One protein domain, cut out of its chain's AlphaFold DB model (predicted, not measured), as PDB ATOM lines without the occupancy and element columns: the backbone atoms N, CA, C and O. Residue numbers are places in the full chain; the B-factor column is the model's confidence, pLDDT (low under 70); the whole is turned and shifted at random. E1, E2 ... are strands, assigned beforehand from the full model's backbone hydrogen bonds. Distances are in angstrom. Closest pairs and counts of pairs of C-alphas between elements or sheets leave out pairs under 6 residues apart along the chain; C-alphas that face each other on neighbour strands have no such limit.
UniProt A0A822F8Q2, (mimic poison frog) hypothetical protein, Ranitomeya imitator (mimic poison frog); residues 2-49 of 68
ATOM      1  N   LYS A   2      13.793  12.814 -26.232       83.81
ATOM      2  CA  LYS A   2      14.895  11.876 -25.986       83.81
ATOM      3  C   LYS A   2      14.290  10.549 -25.548       83.81
ATOM      4  O   LYS A   2      13.537  10.524 -24.578       83.81
ATOM      5  N   THR A   3      14.599   9.479 -26.260       85.38
ATOM      6  CA  THR A   3      14.212   8.120 -25.868       85.38
ATOM      7  C   THR A   3      15.465   7.306 -25.583       85.38
ATOM      8  O   THR A   3      16.573   7.755 -25.887       85.38
ATOM      9  N   CYS A   4      15.323   6.123 -24.994       82.94
ATOM     10  CA  CYS A   4      16.482   5.266 -24.758       82.94
ATOM     11  C   CYS A   4      17.123   4.726 -26.037       82.94
ATOM     12  O   CYS A   4      18.343   4.586 -26.079       82.94
ATOM     13  N   ARG A   5      16.348   4.562 -27.115       80.50
ATOM     14  CA  ARG A   5      16.887   4.241 -28.446       80.50
ATOM     15  C   ARG A   5      17.454   5.466 -29.168       80.50
ATOM     16  O   ARG A   5      18.317   5.330 -30.029       80.50
ATOM     17  N   ASN A   6      17.006   6.674 -28.819       81.06
ATOM     18  CA  ASN A   6      17.526   7.922 -29.376       81.06
ATOM     19  C   ASN A   6      17.873   8.949 -28.280       81.06
ATOM     20  O   ASN A   6      17.123   9.912 -28.050       81.06
ATOM     21  N   PRO A   7      19.043   8.801 -27.629       77.38
ATOM     22  CA  PRO A   7      19.459   9.689 -26.545       77.38
ATOM     23  C   PRO A   7      19.782  11.109 -27.032       77.38
ATOM     24  O   PRO A   7      19.666  12.077 -26.276       77.38
ATOM     25  N   THR A   8      20.154  11.257 -28.308       76.62
ATOM     26  CA  THR A   8      20.411  12.571 -28.918       76.62
ATOM     27  C   THR A   8      19.123  13.356 -29.171       76.62
ATOM     28  O   THR A   8      19.164  14.581 -29.285       76.62
ATOM     29  N   GLY A   9      17.981  12.663 -29.254       74.06
ATOM     30  CA  GLY A   9      16.687  13.237 -29.611       74.06
ATOM     31  C   GLY A   9      16.652  13.865 -31.008       74.06
ATOM     32  O   GLY A   9      15.713  14.605 -31.303       74.06
ATOM     33  N   ARG A  10      17.670  13.614 -31.846       73.38
ATOM     34  CA  ARG A  10      17.722  14.064 -33.238       73.38
ATOM     35  C   ARG A  10      17.111  12.982 -34.114       73.38
ATOM     36  O   ARG A  10      17.651  11.881 -34.209       73.38
ATOM     37  N   CYS A  11      15.999  13.295 -34.763       71.56
ATOM     38  CA  CYS A  11      15.513  12.468 -35.858       71.56
ATOM     39  C   CYS A  11      16.380  12.738 -37.093       71.56
ATOM     40  O   CYS A  11      16.609  13.888 -37.457       71.56
ATOM     41  N   VAL A  12      16.899  11.673 -37.711       70.19
ATOM     42  CA  VAL A  12      17.724  11.756 -38.934       70.19
ATOM     43  C   VAL A  12      16.865  12.107 -40.154       70.19
ATOM     44  O   VAL A  12      17.347  12.677 -41.127       70.19
ATOM     45  N   HIS A  13      15.576  11.782 -40.078       69.50
ATOM     46  CA  HIS A  13      14.556  12.178 -41.034       69.50
ATOM     47  C   HIS A  13      13.613  13.173 -40.362       69.50
ATOM     48  O   HIS A  13      13.258  12.975 -39.197       69.50
ATOM     49  N   ASP A  14      13.197  14.217 -41.078       63.75
ATOM     50  CA  ASP A  14      12.161  15.139 -40.605       63.75
ATOM     51  C   ASP A  14      10.811  14.410 -40.658       63.75
ATOM     52  O   ASP A  14      10.031  14.516 -41.601       63.75
ATOM     53  N   LEU A  15      10.586  13.544 -39.670       66.62
ATOM     54  CA  LEU A  15       9.296  12.924 -39.430       66.62
ATOM     55  C   LEU A  15       8.422  14.014 -38.816       66.62
ATOM     56  O   LEU A  15       8.366  14.165 -37.594       66.62
ATOM     57  N   SER A  16       7.800  14.823 -39.678       62.22
ATOM     58  CA  SER A  16       6.773  15.786 -39.285       62.22
ATOM     59  C   SER A  16       5.779  15.075 -38.367       62.22
ATOM     60  O   SER A  16       5.233  14.045 -38.763       62.22
ATOM     61  N   GLY A  17       5.631  15.584 -37.139       64.19
ATOM     62  CA  GLY A  17       5.026  14.889 -36.000       64.19
ATOM     63  C   GLY A  17       3.831  14.017 -36.372       64.19
ATOM     64  O   GLY A  17       2.752  14.527 -36.663       64.19
ATOM     65  N   LEU A  18       4.046  12.701 -36.354       76.56
ATOM     66  CA  LEU A  18       2.990  11.714 -36.550       76.56
ATOM     67  C   LEU A  18       1.950  11.894 -35.441       76.56
ATOM     68  O   LEU A  18       2.331  12.037 -34.278       76.56
ATOM     69  N   GLU A  19       0.658  11.898 -35.773       83.31
ATOM     70  CA  GLU A  19      -0.396  11.966 -34.756       83.31
ATOM     71  C   GLU A  19      -0.265  10.792 -33.777       83.31
ATOM     72  O   GLU A  19      -0.192   9.630 -34.175       83.31
ATOM     73  N   GLY A  20      -0.214  11.104 -32.483       81.25
ATOM     74  CA  GLY A  20      -0.032  10.107 -31.437       81.25
ATOM     75  C   GLY A  20       0.039  10.716 -30.041       81.25
ATOM     76  O   GLY A  20       0.207  11.925 -29.864       81.25
ATOM     77  N   CYS A  21      -0.089   9.859 -29.033       80.31
ATOM     78  CA  CYS A  21       0.076  10.238 -27.635       80.31
ATOM     79  C   CYS A  21       1.561  10.211 -27.273       80.31
ATOM     80  O   CYS A  21       2.136   9.141 -27.084       80.31
ATOM     81  N   TYR A  22       2.173  11.388 -27.155       82.69
ATOM     82  CA  TYR A  22       3.574  11.510 -26.763       82.69
ATOM     83  C   TYR A  22       3.701  11.812 -25.267       82.69
ATOM     84  O   TYR A  22       3.159  12.815 -24.791       82.69
ATOM     85  N   PRO A  23       4.431  10.986 -24.507       83.00
ATOM     86  CA  PRO A  23       4.633  11.210 -23.083       83.00
ATOM     87  C   PRO A  23       5.493  12.456 -22.843       83.00
ATOM     88  O   PRO A  23       6.534  12.650 -23.463       83.00
ATOM     89  N   SER A  24       5.083  13.309 -21.907       83.69
ATOM     90  CA  SER A  24       5.899  14.447 -21.470       83.69
ATOM     91  C   SER A  24       6.703  14.055 -20.237       83.69
ATOM     92  O   SER A  24       6.153  13.946 -19.143       83.69
ATOM     93  N   CYS A  25       8.003  13.822 -20.415       84.25
ATOM     94  CA  CYS A  25       8.894  13.458 -19.319       84.25
ATOM     95  C   CYS A  25       9.455  14.690 -18.580       84.25
ATOM     96  O   CYS A  25       9.788  15.689 -19.222       84.25
ATOM     97  N   PRO A  26       9.588  14.638 -17.239       88.31
ATOM     98  CA  PRO A  26      10.173  15.721 -16.450       88.31
ATOM     99  C   PRO A  26      11.686  15.837 -16.678       88.31
ATOM    100  O   PRO A  26      12.350  14.866 -17.034       88.31
ATOM    101  N   ALA A  27      12.260  17.014 -16.401       84.94
ATOM    102  CA  ALA A  27      13.692  17.273 -16.596       84.94
ATOM    103  C   ALA A  27      14.611  16.355 -15.761       84.94
ATOM    104  O   ALA A  27      15.734  16.082 -16.174       84.94
ATOM    105  N   GLU A  28      14.126  15.847 -14.621       86.12
ATOM    106  CA  GLU A  28      14.834  14.869 -13.779       86.12
ATOM    107  C   GLU A  28      14.979  13.493 -14.448       86.12
ATOM    108  O   GLU A  28      15.916  12.750 -14.160       86.12
ATOM    109  N   LYS A  29      14.049  13.142 -15.344       86.69
ATOM    110  CA  LYS A  29      14.020  11.865 -16.065       86.69
ATOM    111  C   LYS A  29      13.827  12.131 -17.555       86.69
ATOM    112  O   LYS A  29      12.742  11.891 -18.079       86.69
ATOM    113  N   PRO A  30      14.847  12.687 -18.230       85.12
ATOM    114  CA  PRO A  30      14.680  13.254 -19.562       85.12
ATOM    115  C   PRO A  30      14.533  12.200 -20.662       85.12
ATOM    116  O   PRO A  30      14.208  12.574 -21.788       85.12
ATOM    117  N   PHE A  31      14.796  10.923 -20.373       87.06
ATOM    118  CA  PHE A  31      14.710   9.846 -21.347       87.06
ATOM    119  C   PHE A  31      13.404   9.082 -21.189       87.06
ATOM    120  O   PHE A  31      13.022   8.704 -20.085       87.06
ATOM    121  N   PHE A  32      12.732   8.833 -22.305       87.56
ATOM    122  CA  PHE A  32      11.597   7.929 -22.348       87.56
ATOM    123  C   PHE A  32      12.060   6.511 -22.705       87.56
ATOM    124  O   PHE A  32      12.674   6.296 -23.751       87.56
ATOM    125  N   ASP A  33      11.779   5.562 -21.820       86.44
ATOM    126  CA  ASP A  33      11.941   4.135 -22.063       86.44
ATOM    127  C   ASP A  33      10.726   3.637 -22.854       86.44
ATOM    128  O   ASP A  33       9.600   3.639 -22.350       86.44
ATOM    129  N   GLU A  34      10.958   3.266 -24.112       83.31
ATOM    130  CA  GLU A  34       9.923   2.813 -25.047       83.31
ATOM    131  C   GLU A  34       9.428   1.393 -24.725       83.31
ATOM    132  O   GLU A  34       8.299   1.058 -25.077       83.31
ATOM    133  N   GLU A  35      10.224   0.586 -24.015       80.81
ATOM    134  CA  GLU A  35       9.886  -0.796 -23.650       80.81
ATOM    135  C   GLU A  35       9.001  -0.824 -22.394       80.81
ATOM    136  O   GLU A  35       7.964  -1.485 -22.356       80.81
ATOM    137  N   ASP A  36       9.383  -0.065 -21.361       80.00
ATOM    138  CA  ASP A  36       8.635   0.033 -20.100       80.00
ATOM    139  C   ASP A  36       7.555   1.136 -20.115       80.00
ATOM    140  O   ASP A  36       6.798   1.272 -19.146       80.00
ATOM    141  N   MET A  37       7.493   1.942 -21.183       83.62
ATOM    142  CA  MET A  37       6.674   3.159 -21.314       83.62
ATOM    143  C   MET A  37       6.818   4.126 -20.127       83.62
ATOM    144  O   MET A  37       5.841   4.699 -19.633       83.62
ATOM    145  N   LYS A  38       8.046   4.308 -19.631       87.19
ATOM    146  CA  LYS A  38       8.338   5.110 -18.431       87.19
ATOM    147  C   LYS A  38       9.442   6.120 -18.681       87.19
ATOM    148  O   LYS A  38      10.391   5.872 -19.407       87.19
ATOM    149  N   CYS A  39       9.356   7.259 -18.004       87.69
ATOM    150  CA  CYS A  39      10.450   8.224 -17.987       87.69
ATOM    151  C   CYS A  39      11.542   7.753 -17.019       87.69
ATOM    152  O   CYS A  39      11.260   7.501 -15.841       87.69
ATOM    153  N   VAL A  40      12.781   7.681 -17.496       88.31
ATOM    154  CA  VAL A  40      13.972   7.260 -16.752       88.31
ATOM    155  C   VAL A  40      15.072   8.325 -16.829       88.31
ATOM    156  O   VAL A  40      15.130   9.142 -17.750       88.31
ATOM    157  N   SER A  41      15.928   8.373 -15.806       87.50
ATOM    158  CA  SER A  41      17.085   9.280 -15.756       87.50
ATOM    159  C   SER A  41      18.297   8.716 -16.497       87.50
ATOM    160  O   SER A  41      19.054   9.470 -17.104       87.50
ATOM    161  N   GLN A  42      18.456   7.394 -16.471       83.88
ATOM    162  CA  GLN A  42      19.465   6.647 -17.208       83.88
ATOM    163  C   GLN A  42      18.784   5.554 -18.018       83.88
ATOM    164  O   GLN A  42      17.903   4.862 -17.513       83.88
ATOM    165  N   CYS A  43      19.222   5.416 -19.261       83.38
ATOM    166  CA  CYS A  43      18.819   4.319 -20.120       83.38
ATOM    167  C   CYS A  43      19.676   3.088 -19.863       83.38
ATOM    168  O   CYS A  43      20.816   3.197 -19.399       83.38
ATOM    169  N   GLY A  44      19.102   1.932 -20.179       84.06
ATOM    170  CA  GLY A  44      19.839   0.690 -20.284       84.06
ATOM    171  C   GLY A  44      20.849   0.699 -21.431       84.06
ATOM    172  O   GLY A  44      20.990   1.685 -22.161       84.06
ATOM    173  N   CYS A  45      21.556  -0.414 -21.592       81.62
ATOM    174  CA  CYS A  45      22.402  -0.649 -22.754       81.62
ATOM    175  C   CYS A  45      21.706  -1.585 -23.740       81.62
ATOM    176  O   CYS A  45      20.872  -2.405 -23.357       81.62
ATOM    177  N   TYR A  46      22.064  -1.452 -25.011       80.31
ATOM    178  CA  TYR A  46      21.669  -2.385 -26.056       80.31
ATOM    179  C   TYR A  46      22.910  -3.173 -26.464       80.31
ATOM    180  O   TYR A  46      23.980  -2.582 -26.617       80.31
ATOM    181  N   ASP A  47      22.774  -4.490 -26.578       80.06
ATOM    182  CA  ASP A  47      23.806  -5.339 -27.179       80.06
ATOM    183  C   ASP A  47      23.773  -5.246 -28.717       80.06
ATOM    184  O   ASP A  47      22.857  -4.643 -29.284       80.06
ATOM    185  N   ASP A  48      24.769  -5.829 -29.389       78.62
ATOM    186  CA  ASP A  48      24.873  -5.902 -30.853       78.62
ATOM    187  C   ASP A  48      23.636  -6.571 -31.489       78.62
ATOM    188  O   ASP A  48      23.226  -6.207 -32.588       78.62
ATOM    189  N   GLU A  49      22.967  -7.475 -30.761       79.50
ATOM    190  CA  GLU A  49      21.685  -8.083 -31.161       79.50
ATOM    191  C   GLU A  49      20.447  -7.196 -30.866       79.50
ATOM    192  O   GLU A  49      19.320  -7.689 -30.821       79.50
TER     193      GLU A  49
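Overview. This is residues 2 to 49 of the 68 residues of the protein "(mimic poison frog) hypothetical protein" of Ranitomeya imitator (mimic poison frog) (UniProt A0A822F8Q2). Expect little regular structure: a small hairpin of two short strands, E1 and E2, with residues 2 to 3 paired beside E1, and a wide loop whose residues 12 to 21 stick out. The printed part has 48 residues, no named helix and two named strands, E1 then E2, antiparallel. The class is all strand, with only 6 of the 48 residues in named elements. The whole is only just loose, close to compact, with a radius of gyration of the C-alphas of 11.6 A and spans of 28 by 28 by 17 A.

Arrangement. Look first at the hairpin of E1, residues 31 to 33, and E2, residues 38 to 40, antiparallel at 136 degrees between directions. C-alphas 32 and 39 face each other at 4.5 A. N 33 and O 38 are within hydrogen-bond range at 2.8 A. Residues 2 to 3 pair with residues 31 to 32 of E1, parallel.

Along the chain. Find C-alpha 31 at (14.710, 9.846, -21.347); E1 runs 6.4 A from there. After a tight link of 4 residues, E2 runs 6.3 A to C-alpha 40 at (13.972, 7.260, -16.752).

Size, cuts and confidence. The C-alphas farthest apart, of Glu 19 and Asp 48, are 31.2 A apart. The printed part has no cut. Residues 2 to 30 hold no named element; within them, residues 13 to 17 have pLDDT under 70.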